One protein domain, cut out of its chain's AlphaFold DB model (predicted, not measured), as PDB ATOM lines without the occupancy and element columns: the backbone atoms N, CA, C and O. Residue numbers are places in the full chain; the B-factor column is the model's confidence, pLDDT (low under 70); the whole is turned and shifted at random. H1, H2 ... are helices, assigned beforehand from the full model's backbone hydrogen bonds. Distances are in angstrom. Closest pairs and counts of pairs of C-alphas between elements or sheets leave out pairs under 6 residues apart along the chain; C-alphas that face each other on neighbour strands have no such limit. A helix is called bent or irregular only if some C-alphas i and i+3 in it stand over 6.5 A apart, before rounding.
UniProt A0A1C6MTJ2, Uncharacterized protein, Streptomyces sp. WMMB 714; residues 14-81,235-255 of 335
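Overview. This is residues 14 to 81 and 235 to 255 of the 335 residues of an uncharacterized protein of Streptomyces sp. WMMB 714 (UniProt A0A1C6MTJ2). A helical hairpin, H1 and H2, is crossed by the bent but nearly straight helix H5, and together with the short H3 they make a compact body. From this body residues 69 to 81 of H4 stick out as a long arm, which makes much of the length. The printed part has 89 residues with five named helices, H1 to H5 in that order along the chain, and no named strand; the class is all helix. The whole is loose, with a radius of gyration of the C-alphas of 15.2 A, and spans 56 by 21 by 18 A.

Arrangement. H1, residues 14 to 26, and H2, residues 43 to 52, form a helical hairpin: they touch at a shallow tilt of 29 degrees, opposite ways, and their closest C-alphas, of Leu 25 and Ala 43, are 6.6 A apart. H3, residues 54 to 59, is close to H2 but not clearly touching, with the C-alphas of Ala 50 and Ile 57 closest at 7.7 A. H3 and H4, residues 62 to 81, meet only through their link. H4 is only just irregular, with C-alphas 75 and 78 6.7 A apart, and has a kink of 25 degrees near residue 75. H5, residues 235 to 254, was assigned as one helix by its hydrogen bonds but is bent: C-alphas 243 and 246 are 6.8 A apart, and its arms H5a, residues 235 to 243, and H5b, residues 246 to 254, stand at a shallow tilt of 20 degrees. H4 touches H5a with residues 64 to 68 alone, opposite ways at a shallow tilt of 21 degrees; the closest C-alphas, of Glu 64 and Trp 236, are 4.9 A apart. H1 touches H5a with residues 20 to 24 alone, at a steep tilt of 52 degrees; the closest C-alphas, of Ala 20 and Leu 241, are 6.9 A apart. H2 touches H5b at a steep tilt of 63 degrees, the closest C-alphas, of Leu 46 and Leu 249, being 6.9 A apart. H1 and H4 are apart. Every O i to N i+4 pair is within hydrogen-bond range in H1, H2, H3, H5a and H5b, and 13 of 16 are in H4.

Along the chain. H1 begins at C-alpha 14 (16.843, 8.226, 44.387) and is 18.3 A long from first to last C-alpha. H2 measures 14.2 A and H3 8.5 A. H4 measures 28.1 A and ends at C-alpha 81 (-4.633, -3.899, 31.848). H5a measures 11.7 A and H5b 12.1 A, the latter ending at C-alpha 254 (29.373, 30.848, 48.524).

Size, cuts and confidence. The two C-alphas farthest apart, of Glu 39 and Gln 81, are 55.6 A apart. Without residues 69 to 81, which stand free, the body spans 38 by 22 by 21 A. The link from H1 to H2 is long, with 16 residues. Residues 82 to 234 are not printed, and C-alphas 81 and 235 are 29.0 A apart across this cut. The mean pLDDT of the printed part is 83.8; residue 38 and residues 78 to 81 are under 70.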
ATOM      1  N   ARG A  14      15.815   7.773  43.440       83.75
ATOM      2  CA  ARG A  14      16.843   8.226  44.387       83.75
ATOM      3  C   ARG A  14      18.271   7.834  43.971       83.75
ATOM      4  O   ARG A  14      19.134   8.711  43.996       83.75
ATOM      5  N   PRO A  15      18.559   6.594  43.524       88.19
ATOM      6  CA  PRO A  15      19.903   6.241  43.065       88.19
ATOM      7  C   PRO A  15      20.352   7.045  41.838       88.19
ATOM      8  O   PRO A  15      21.546   7.212  41.604       88.19
ATOM      9  N   GLU A  16      19.415   7.527  41.021       86.44
ATOM     10  CA  GLU A  16      19.742   8.372  39.876       86.44
ATOM     11  C   GLU A  16      20.080   9.801  40.287       86.44
ATOM     12  O   GLU A  16      21.051  10.356  39.772       86.44
ATOM     13  N   PHE A  17      19.348  10.354  41.255       87.81
ATOM     14  CA  PHE A  17      19.702  11.625  41.880       87.81
ATOM     15  C   PHE A  17      21.107  11.569  42.499       87.81
ATOM     16  O   PHE A  17      21.937  12.432  42.221       87.81
ATOM     17  N   GLU A  18      21.412  10.515  43.262       91.31
ATOM     18  CA  GLU A  18      22.736  10.313  43.869       91.31
ATOM     19  C   GLU A  18      23.846  10.274  42.809       91.31
ATOM     20  O   GLU A  18      24.846  10.981  42.926       91.31
ATOM     21  N   ARG A  19      23.630   9.544  41.706       91.81
ATOM     22  CA  ARG A  19      24.572   9.514  40.575       91.81
ATOM     23  C   ARG A  19      24.757  10.881  39.921       91.81
ATOM     24  O   ARG A  19      25.859  11.172  39.465       91.81
ATOM     25  N   ALA A  20      23.706  11.693  39.826       90.38
ATOM     26  CA  ALA A  20      23.797  13.039  39.270       90.38
ATOM     27  C   ALA A  20      24.616  13.969  40.181       90.38
ATOM     28  O   ALA A  20      25.458  14.716  39.689       90.38
ATOM     29  N   VAL A  21      24.434  13.873  41.503       90.56
ATOM     30  CA  VAL A  21      25.248  14.605  42.489       90.56
ATOM     31  C   VAL A  21      26.712  14.172  42.409       90.56
ATOM     32  O   VAL A  21      27.596  15.019  42.285       90.56
ATOM     33  N   ASP A  22      26.977  12.865  42.406       91.56
ATOM     34  CA  ASP A  22      28.338  12.327  42.326       91.56
ATOM     35  C   ASP A  22      29.027  12.724  41.007       91.56
ATOM     36  O   ASP A  22      30.210  13.065  40.993       91.56
ATOM     37  N   GLU A  23      28.291  12.740  39.891       90.69
ATOM     38  CA  GLU A  23      28.796  13.221  38.601       90.69
ATOM     39  C   GLU A  23      29.093  14.726  38.621       90.69
ATOM     40  O   GLU A  23      30.125  15.163  38.103       90.69
ATOM     41  N   ALA A  24      28.236  15.532  39.251       88.94
ATOM     42  CA  ALA A  24      28.468  16.966  39.401       88.94
ATOM     43  C   ALA A  24      29.725  17.257  40.234       88.94
ATOM     44  O   ALA A  24      30.515  18.121  39.858       88.94
ATOM     45  N   LEU A  25      29.945  16.506  41.317       88.94
ATOM     46  CA  LEU A  25      31.146  16.615  42.151       88.94
ATOM     47  C   LEU A  25      32.399  16.125  41.413       88.94
ATOM     48  O   LEU A  25      33.441  16.772  41.475       88.94
ATOM     49  N   ARG A  26      32.303  15.033  40.645       88.88
ATOM     50  CA  ARG A  26      33.405  14.514  39.813       88.88
ATOM     51  C   ARG A  26      33.824  15.496  38.717       88.88
ATOM     52  O   ARG A  26      35.005  15.613  38.398       88.88
ATOM     53  N   THR A  27      32.859  16.188  38.120       87.31
ATOM     54  CA  THR A  27      33.083  17.180  37.055       87.31
ATOM     55  C   THR A  27      33.383  18.580  37.591       87.31
ATOM     56  O   THR A  27      33.712  19.464  36.801       87.31
ATOM     57  N   ALA A  28      33.325  18.788  38.910       83.81
ATOM     58  CA  ALA A  28      33.460  20.101  39.532       83.81
ATOM     59  C   ALA A  28      34.787  20.794  39.203       83.81
ATOM     60  O   ALA A  28      34.785  21.986  38.919       83.81
ATOM     61  N   ALA A  29      35.894  20.048  39.118       77.75
ATOM     62  CA  ALA A  29      37.203  20.598  38.750       77.75
ATOM     63  C   ALA A  29      37.240  21.219  37.338       77.75
ATOM     64  O   ALA A  29      38.084  22.060  37.053       77.75
ATOM     65  N   ARG A  30      36.323  20.822  36.443       80.94
ATOM     66  CA  ARG A  30      36.185  21.399  35.094       80.94
ATOM     67  C   ARG A  30      35.218  22.586  35.047       80.94
ATOM     68  O   ARG A  30      35.042  23.171  33.982       80.94
ATOM     69  N   ARG A  31      34.563  22.929  36.161       81.12
ATOM     70  CA  ARG A  31      33.560  23.995  36.238       81.12
ATOM     71  C   ARG A  31      34.112  25.174  37.042       81.12
ATOM     72  O   ARG A  31      34.302  25.031  38.247       81.12
ATOM     73  N   PRO A  32      34.293  26.361  36.432       75.50
ATOM     74  CA  PRO A  32      34.841  27.520  37.142       75.50
ATOM     75  C   PRO A  32      33.956  27.962  38.318       75.50
ATOM     76  O   PRO A  32      34.470  28.417  39.334       75.50
ATOM     77  N   ALA A  33      32.637  27.747  38.232       73.44
ATOM     78  CA  ALA A  33      31.690  28.046  39.310       73.44
ATOM     79  C   ALA A  33      31.933  27.239  40.606       73.44
ATOM     80  O   ALA A  33      31.510  27.659  41.678       73.44
ATOM     81  N   LEU A  34      32.626  26.096  40.527       76.94
ATOM     82  CA  LEU A  34      32.909  25.213  41.664       76.94
ATOM     83  C   LEU A  34      34.396  25.224  42.063       76.94
ATOM     84  O   LEU A  34      34.838  24.340  42.793       76.94
ATOM     85  N   ALA A  35      35.166  26.224  41.619       73.88
ATOM     86  CA  ALA A  35      36.614  26.297  41.832       73.88
ATOM     87  C   ALA A  35      37.047  26.293  43.316       73.88
ATOM     88  O   ALA A  35      38.155  25.870  43.615       73.88
ATOM     89  N   GLY A  36      36.173  26.692  44.253       71.19
ATOM     90  CA  GLY A  36      36.447  26.663  45.702       71.19
ATOM     91  C   GLY A  36      36.234  25.302  46.389       71.19
ATOM     92  O   GLY A  36      36.294  25.213  47.621       71.19
ATOM     93  N   LEU A  37      35.928  24.249  45.623       77.50
ATOM     94  CA  LEU A  37      35.767  22.886  46.128       77.50
ATOM     95  C   LEU A  37      37.112  22.329  46.620       77.50
ATOM     96  O   LEU A  37      38.084  22.294  45.876       77.50
ATOM     97  N   GLY A  38      37.158  21.838  47.859       69.50
ATOM     98  CA  GLY A  38      38.381  21.323  48.488       69.50
ATOM     99  C   GLY A  38      39.143  22.355  49.323       69.50
ATOM    100  O   GLY A  38      39.792  21.960  50.287       69.50
ATOM    101  N   GLU A  39      38.993  23.651  49.034       76.56
ATOM    102  CA  GLU A  39      39.548  24.737  49.857       76.56
ATOM    103  C   GLU A  39      38.637  25.072  51.044       76.56
ATOM    104  O   GLU A  39      39.101  25.172  52.177       76.56
ATOM    105  N   ARG A  40      37.324  25.210  50.794       71.19
ATOM    106  CA  ARG A  40      36.335  25.581  51.826       71.19
ATOM    107  C   ARG A  40      35.517  24.400  52.334       71.19
ATOM    108  O   ARG A  40      35.351  24.221  53.536       71.19
ATOM    109  N   LEU A  41      35.016  23.571  51.419       79.06
ATOM    110  CA  LEU A  41      34.197  22.397  51.726       79.06
ATOM    111  C   LEU A  41      34.736  21.178  50.978       79.06
ATOM    112  O   LEU A  41      35.021  21.239  49.781       79.06
ATOM    113  N   LYS A  42      34.860  20.052  51.688       86.00
ATOM    114  CA  LYS A  42      35.219  18.760  51.086       86.00
ATOM    115  C   LYS A  42      34.050  18.223  50.254       86.00
ATOM    116  O   LYS A  42      32.890  18.435  50.606       86.00
ATOM    117  N   ALA A  43      34.354  17.456  49.205       86.25
ATOM    118  CA  ALA A  43      33.344  16.843  48.335       86.25
ATOM    119  C   ALA A  43      32.325  15.984  49.113       86.25
ATOM    120  O   ALA A  43      31.130  16.079  48.857       86.25
ATOM    121  N   GLU A  44      32.774  15.236  50.126       86.62
ATOM    122  CA  GLU A  44      31.901  14.424  50.992       86.62
ATOM    123  C   GLU A  44      30.901  15.259  51.805       86.62
ATOM    124  O   GLU A  44      29.748  14.862  51.999       86.62
ATOM    125  N   GLN A  45      31.317  16.447  52.254       85.75
ATOM    126  CA  GLN A  45      30.443  17.346  53.005       85.75
ATOM    127  C   GLN A  45      29.342  17.898  52.093       85.75
ATOM    128  O   GLN A  45      28.167  17.868  52.456       85.75
ATOM    129  N   LEU A  46      29.704  18.328  50.882       87.12
ATOM    130  CA  LEU A  46      28.737  18.801  49.889       87.12
ATOM    131  C   LEU A  46      27.801  17.696  49.411       87.12
ATOM    132  O   LEU A  46      26.609  17.946  49.243       87.12
ATOM    133  N   ARG A  47      28.314  16.474  49.240       89.19
ATOM    134  CA  ARG A  47      27.499  15.295  48.945       89.19
ATOM    135  C   ARG A  47      26.444  15.107  50.027       89.19
ATOM    136  O   ARG A  47      25.258  15.064  49.725       89.19
ATOM    137  N   THR A  48      26.861  15.079  51.291       89.69
ATOM    138  CA  THR A  48      25.950  14.925  52.434       89.69
ATOM    139  C   THR A  48      24.896  16.034  52.472       89.69
ATOM    140  O   THR A  48      23.706  15.750  52.619       89.69
ATOM    141  N   MET A  49      25.303  17.289  52.259       85.25
ATOM    142  CA  MET A  49      24.384  18.428  52.192       85.25
ATOM    143  C   MET A  49      23.379  18.291  51.040       85.25
ATOM    144  O   MET A  49      22.177  18.427  51.268       85.25
ATOM    145  N   ALA A  50      23.835  17.954  49.834       87.50
ATOM    146  CA  ALA A  50      22.977  17.790  48.662       87.50
ATOM    147  C   ALA A  50      21.975  16.636  48.830       87.50
ATOM    148  O   ALA A  50      20.803  16.782  48.492       87.50
ATOM    149  N   LEU A  51      22.400  15.510  49.414       87.19
ATOM    150  CA  LEU A  51      21.503  14.390  49.703       87.19
ATOM    151  C   LEU A  51      20.463  14.739  50.773       87.19
ATOM    152  O   LEU A  51      19.317  14.303  50.671       87.19
ATOM    153  N   SER A  52      20.825  15.553  51.770       84.19
ATOM    154  CA  SER A  52      19.870  16.029  52.782       84.19
ATOM    155  C   SER A  52      18.836  17.015  52.217       84.19
ATOM    156  O   SER A  52      17.702  17.052  52.688       84.19
ATOM    157  N   ALA A  53      19.203  17.767  51.174       84.88
ATOM    158  CA  ALA A  53      18.360  18.758  50.506       84.88
ATOM    159  C   ALA A  53      17.699  18.230  49.215       84.88
ATOM    160  O   ALA A  53      17.220  19.014  48.394       84.88
ATOM    161  N   ALA A  54      17.652  16.906  49.020       85.00
ATOM    162  CA  ALA A  54      17.222  16.280  47.768       85.00
ATOM    163  C   ALA A  54      15.837  16.741  47.278       85.00
ATOM    164  O   ALA A  54      15.655  16.960  46.083       85.00
ATOM    165  N   SER A  55      14.871  16.937  48.182       79.88
ATOM    166  CA  SER A  55      13.520  17.403  47.830       79.88
ATOM    167  C   SER A  55      13.502  18.840  47.303       79.88
ATOM    168  O   SER A  55      12.812  19.121  46.325       79.88
ATOM    169  N   ALA A  56      14.278  19.738  47.912       81.69
ATOM    170  CA  ALA A  56      14.388  21.128  47.480       81.69
ATOM    171  C   ALA A  56      15.112  21.233  46.130       81.69
ATOM    172  O   ALA A  56      14.660  21.943  45.236       81.69
ATOM    173  N   ILE A  57      16.193  20.465  45.953       84.62
ATOM    174  CA  ILE A  57      16.975  20.434  44.711       84.62
ATOM    175  C   ILE A  57      16.146  19.855  43.558       84.62
ATOM    176  O   ILE A  57      16.134  20.412  42.462       84.62
ATOM    177  N   ALA A  58      15.434  18.753  43.798       85.25
ATOM    178  CA  ALA A  58      14.592  18.127  42.787       85.25
ATOM    179  C   ALA A  58      13.380  18.978  42.391       85.25
ATOM    180  O   ALA A  58      12.921  18.885  41.253       85.25
ATOM    181  N   GLY A  59      12.893  19.833  43.296       81.69
ATOM    182  CA  GLY A  59      11.817  20.781  43.009       81.69
ATOM    183  C   GLY A  59      12.123  21.722  41.843       81.69
ATOM    184  O   GLY A  59      11.211  22.083  41.105       81.69
ATOM    185  N   ASN A  60      13.398  22.043  41.607       84.25
ATOM    186  CA  ASN A  60      13.815  22.908  40.498       84.25
ATOM    187  C   ASN A  60      13.699  22.242  39.112       84.25
ATOM    188  O   ASN A  60      13.776  22.936  38.101       84.25
ATOM    189  N   ALA A  61      13.523  20.918  39.062       87.50
ATOM    190  CA  ALA A  61      13.329  20.127  37.843       87.50
ATOM    191  C   ALA A  61      12.018  19.314  37.903       87.50
ATOM    192  O   ALA A  61      11.929  18.197  37.383       87.50
ATOM    193  N   ALA A  62      11.013  19.837  38.620       83.38
ATOM    194  CA  ALA A  62       9.760  19.133  38.877       83.38
ATOM    195  C   ALA A  62       8.932  18.898  37.604       83.38
ATOM    196  O   ALA A  62       8.281  17.858  37.491       83.38
ATOM    197  N   GLU A  63       8.970  19.827  36.645       83.56
ATOM    198  CA  GLU A  63       8.229  19.719  35.381       83.56
ATOM    199  C   GLU A  63       8.767  18.570  34.519       83.56
ATOM    200  O   GLU A  63       8.013  17.702  34.070       83.56
ATOM    201  N   GLU A  64      10.088  18.494  34.360       88.94
ATOM    202  CA  GLU A  64      10.752  17.449  33.581       88.94
ATOM    203  C   GLU A  64      10.634  16.086  34.262       88.94
ATOM    204  O   GLU A  64      10.433  15.062  33.600       88.94
ATOM    205  N   TYR A  65      10.705  16.065  35.595       86.56
ATOM    206  CA  TYR A  65      10.485  14.853  36.369       86.56
ATOM    207  C   TYR A  65       9.048  14.332  36.210       86.56
ATOM    208  O   TYR A  65       8.850  13.136  35.987       86.56
ATOM    209  N   ALA A  66       8.042  15.214  36.251       86.12
ATOM    210  CA  ALA A  66       6.648  14.837  36.027       86.12
ATOM    211  C   ALA A  66       6.441  14.236  34.626       86.12
ATOM    212  O   ALA A  66       5.780  13.203  34.493       86.12
ATOM    213  N   HIS A  67       7.067  14.820  33.601       86.69
ATOM    214  CA  HIS A  67       7.027  14.297  32.235       86.69
ATOM    215  C   HIS A  67       7.664  12.899  32.120       86.69
ATOM    216  O   HIS A  67       7.064  11.980  31.554       86.69
ATOM    217  N   PHE A  68       8.840  12.693  32.720       87.81
ATOM    218  CA  PHE A  68       9.497  11.384  32.763       87.81
ATOM    219  C   PHE A  68       8.642  10.318  33.472       87.81
ATOM    220  O   PHE A  68       8.496   9.192  32.979       87.81
ATOM    221  N   VAL A  69       8.038  10.661  34.615       89.31
ATOM    222  CA  VAL A  69       7.181   9.744  35.381       89.31
ATOM    223  C   VAL A  69       5.901   9.397  34.614       89.31
ATOM    224  O   VAL A  69       5.475   8.237  34.650       89.31
ATOM    225  N   ALA A  70       5.311  10.353  33.890       86.94
ATOM    226  CA  ALA A  70       4.143  10.122  33.042       86.94
ATOM    227  C   ALA A  70       4.444   9.096  31.937       86.94
ATOM    228  O   ALA A  70       3.800   8.044  31.892       86.94
ATOM    229  N   LEU A  71       5.510   9.309  31.155       87.94
ATOM    230  CA  LEU A  71       5.946   8.379  30.101       87.94
ATOM    231  C   LEU A  71       6.247   6.973  30.642       87.94
ATOM    232  O   LEU A  71       5.878   5.954  30.048       87.94
ATOM    233  N   ARG A  72       6.885   6.888  31.816       88.75
ATOM    234  CA  ARG A  72       7.155   5.606  32.484       88.75
ATOM    235  C   ARG A  72       5.876   4.883  32.896       88.75
ATOM    236  O   ARG A  72       5.802   3.655  32.816       88.75
ATOM    237  N   THR A  73       4.879   5.632  33.351       86.69
ATOM    238  CA  THR A  73       3.589   5.088  33.778       86.69
ATOM    239  C   THR A  73       2.800   4.566  32.580       86.69
ATOM    240  O   THR A  73       2.296   3.442  32.626       86.69
ATOM    241  N   GLU A  74       2.775   5.313  31.479       85.25
ATOM    242  CA  GLU A  74       2.136   4.905  30.224       85.25
ATOM    243  C   GLU A  74       2.736   3.615  29.653       85.25
ATOM    244  O   GLU A  74       2.005   2.739  29.196       85.25
ATOM    245  N   LEU A  75       4.057   3.431  29.740       83.50
ATOM    246  CA  LEU A  75       4.709   2.184  29.324       83.50
ATOM    247  C   LEU A  75       4.357   0.979  30.214       83.50
ATOM    248  O   LEU A  75       4.365  -0.157  29.732       83.50
ATOM    249  N   ARG A  76       4.013   1.208  31.489       80.94
ATOM    250  CA  ARG A  76       3.643   0.162  32.459       80.94
ATOM    251  C   ARG A  76       2.183  -0.297  32.318       80.94
ATOM    252  O   ARG A  76       1.883  -1.467  32.555       80.94
ATOM    253  N   GLN A  77       1.274   0.589  31.908       72.94
ATOM    254  CA  GLN A  77      -0.166   0.307  31.800       72.94
ATOM    255  C   GLN A  77      -0.599  -0.771  30.765       72.94
ATOM    256  O   GLN A  77      -1.499  -1.549  31.096       72.94
ATOM    257  N   PRO A  78       0.008  -0.940  29.570       59.81
ATOM    258  CA  PRO A  78      -0.534  -1.838  28.540       59.81
ATOM    259  C   PRO A  78      -0.382  -3.342  28.832       59.81
ATOM    260  O   PRO A  78      -1.180  -4.130  28.337       59.81
ATOM    261  N   ALA A  79       0.584  -3.772  29.653       57.31
ATOM    262  CA  ALA A  79       0.729  -5.192  30.015       57.31
ATOM    263  C   ALA A  79      -0.203  -5.601  31.173       57.31
ATOM    264  O   ALA A  79      -0.740  -6.707  31.203       57.31
ATOM    265  N   GLY A  80      -0.426  -4.688  32.124       54.88
ATOM    266  CA  GLY A  80      -1.230  -4.959  33.313       54.88
ATOM    267  C   GLY A  80      -2.736  -4.878  33.073       54.88
ATOM    268  O   GLY A  80      -3.480  -5.562  33.768       54.88
ATOM    269  N   GLN A  81      -3.201  -4.040  32.139       55.38
ATOM    270  CA  GLN A  81      -4.633  -3.899  31.848       55.38
ATOM    271  C   GLN A  81      -5.154  -5.108  31.054       55.38
ATOM    272  O   GLN A  81      -6.141  -5.700  31.468       55.38
ATOM    273  N   ALA A 235      16.774  14.648  29.563       91.31
ATOM    274  CA  ALA A 235      16.339  16.030  29.761       91.31
ATOM    275  C   ALA A 235      16.104  16.358  31.245       91.31
ATOM    276  O   ALA A 235      16.550  17.393  31.733       91.31
ATOM    277  N   TRP A 236      15.479  15.449  31.999       92.19
ATOM    278  CA  TRP A 236      15.328  15.609  33.446       92.19
ATOM    279  C   TRP A 236      16.681  15.653  34.170       92.19
ATOM    280  O   TRP A 236      16.882  16.499  35.038       92.19
ATOM    281  N   ARG A 237      17.636  14.781  33.818       92.50
ATOM    282  CA  ARG A 237      18.976  14.796  34.432       92.50
ATOM    283  C   ARG A 237      19.731  16.089  34.142       92.50
ATOM    284  O   ARG A 237      20.414  16.594  35.026       92.50
ATOM    285  N   GLU A 238      19.631  16.590  32.918       91.88
ATOM    286  CA  GLU A 238      20.232  17.859  32.510       91.88
ATOM    287  C   GLU A 238      19.618  19.022  33.293       91.88
ATOM    288  O   GLU A 238      20.337  19.743  33.982       91.88
ATOM    289  N   ALA A 239      18.285  19.106  33.327       90.44
ATOM    290  CA  ALA A 239      17.547  20.070  34.135       90.44
ATOM    291  C   ALA A 239      17.948  20.031  35.617       90.44
ATOM    292  O   ALA A 239      18.216  21.063  36.230       90.44
ATOM    293  N   LEU A 240      18.035  18.829  36.189       91.38
ATOM    294  CA  LEU A 240      18.420  18.614  37.578       91.38
ATOM    295  C   LEU A 240      19.853  19.087  37.853       91.38
ATOM    296  O   LEU A 240      20.113  19.657  38.912       91.38
ATOM    297  N   LEU A 241      20.782  18.869  36.920       90.88
ATOM    298  CA  LEU A 241      22.166  19.320  37.050       90.88
ATOM    299  C   LEU A 241      22.277  20.842  36.948       90.88
ATOM    300  O   LEU A 241      22.912  21.453  37.809       90.88
ATOM    301  N   GLU A 242      21.668  21.441  35.927       90.25
ATOM    302  CA  GLU A 242      21.813  22.864  35.612       90.25
ATOM    303  C   GLU A 242      21.015  23.775  36.548       90.25
ATOM    304  O   GLU A 242      21.539  24.790  36.999       90.25
ATOM    305  N   ARG A 243      19.771  23.410  36.881       87.69
ATOM    306  CA  ARG A 243      18.865  24.238  37.701       87.69
ATOM    307  C   ARG A 243      18.833  23.838  39.173       87.69
ATOM    308  O   ARG A 243      18.502  24.653  40.034       87.69
ATOM    309  N   GLY A 244      19.150  22.584  39.487       88.06
ATOM    310  CA  GLY A 244      19.109  22.057  40.851       88.06
ATOM    311  C   GLY A 244      20.488  22.010  41.501       88.06
ATOM    312  O   GLY A 244      20.803  22.791  42.398       88.06
ATOM    313  N   ILE A 245      21.300  21.049  41.062       89.25
ATOM    314  CA  ILE A 245      22.511  20.609  41.757       89.25
ATOM    315  C   ILE A 245      23.620  21.659  41.672       89.25
ATOM    316  O   ILE A 245      24.178  22.026  42.703       89.25
ATOM    317  N   VAL A 246      23.961  22.161  40.480       89.88
ATOM    318  CA  VAL A 246      25.063  23.129  40.328       89.88
ATOM    319  C   VAL A 246      24.788  24.442  41.075       89.88
ATOM    320  O   VAL A 246      25.681  24.878  41.809       89.88
ATOM    321  N   PRO A 247      23.588  25.050  40.986       88.88
ATOM    322  CA  PRO A 247      23.273  26.252  41.754       88.88
ATOM    323  C   PRO A 247      23.297  26.011  43.266       88.88
ATOM    324  O   PRO A 247      23.852  26.829  43.996       88.88
ATOM    325  N   PHE A 248      22.800  24.861  43.741       88.00
ATOM    326  CA  PHE A 248      22.881  24.492  45.157       88.00
ATOM    327  C   PHE A 248      24.330  24.356  45.637       88.00
ATOM    328  O   PHE A 248      24.692  24.920  46.666       88.00
ATOM    329  N   LEU A 249      25.180  23.641  44.892       88.75
ATOM    330  CA  LEU A 249      26.589  23.454  45.246       88.75
ATOM    331  C   LEU A 249      27.358  24.780  45.227       88.75
ATOM    332  O   LEU A 249      28.180  25.026  46.105       88.75
ATOM    333  N   THR A 250      27.068  25.645  44.255       87.06
ATOM    334  CA  THR A 250      27.677  26.979  44.157       87.06
ATOM    335  C   THR A 250      27.237  27.863  45.323       87.06
ATOM    336  O   THR A 250      28.078  28.499  45.951       87.06
ATOM    337  N   GLY A 251      25.945  27.855  45.671       84.31
ATOM    338  CA  GLY A 251      25.412  28.566  46.834       84.31
ATOM    339  C   GLY A 251      25.991  28.055  48.154       84.31
ATOM    340  O   GLY A 251      26.427  28.850  48.975       84.31
ATOM    341  N   ALA A 252      26.097  26.736  48.324       84.94
ATOM    342  CA  ALA A 252      26.701  26.120  49.505       84.94
ATOM    343  C   ALA A 252      28.200  26.430  49.640       84.94
ATOM    344  O   ALA A 252      28.711  26.499  50.752       84.94
ATOM    345  N   LEU A 253      28.908  26.607  48.519       83.25
ATOM    346  CA  LEU A 253      30.285  27.091  48.525       83.25
ATOM    347  C   LEU A 253      30.354  28.597  48.802       83.25
ATOM    348  O   LEU A 253      31.314  29.030  49.424       83.25
ATOM    349  N   ALA A 254      29.398  29.399  48.329       80.44
ATOM    350  CA  ALA A 254      29.373  30.848  48.524       80.44
ATOM    351  C   ALA A 254      28.995  31.259  49.958       80.44
ATOM    352  O   ALA A 254      29.582  32.211  50.471       80.44
ATOM    353  N   ASP A 255      28.073  30.535  50.595       72.44
ATOM    354  CA  ASP A 255      27.665  30.753  51.984       72.44
ATOM    355  C   ASP A 255      28.798  30.355  52.953       72.44
ATOM    356  O   ASP A 255      29.424  29.300  52.817       72.44
TER     357      ASP A 255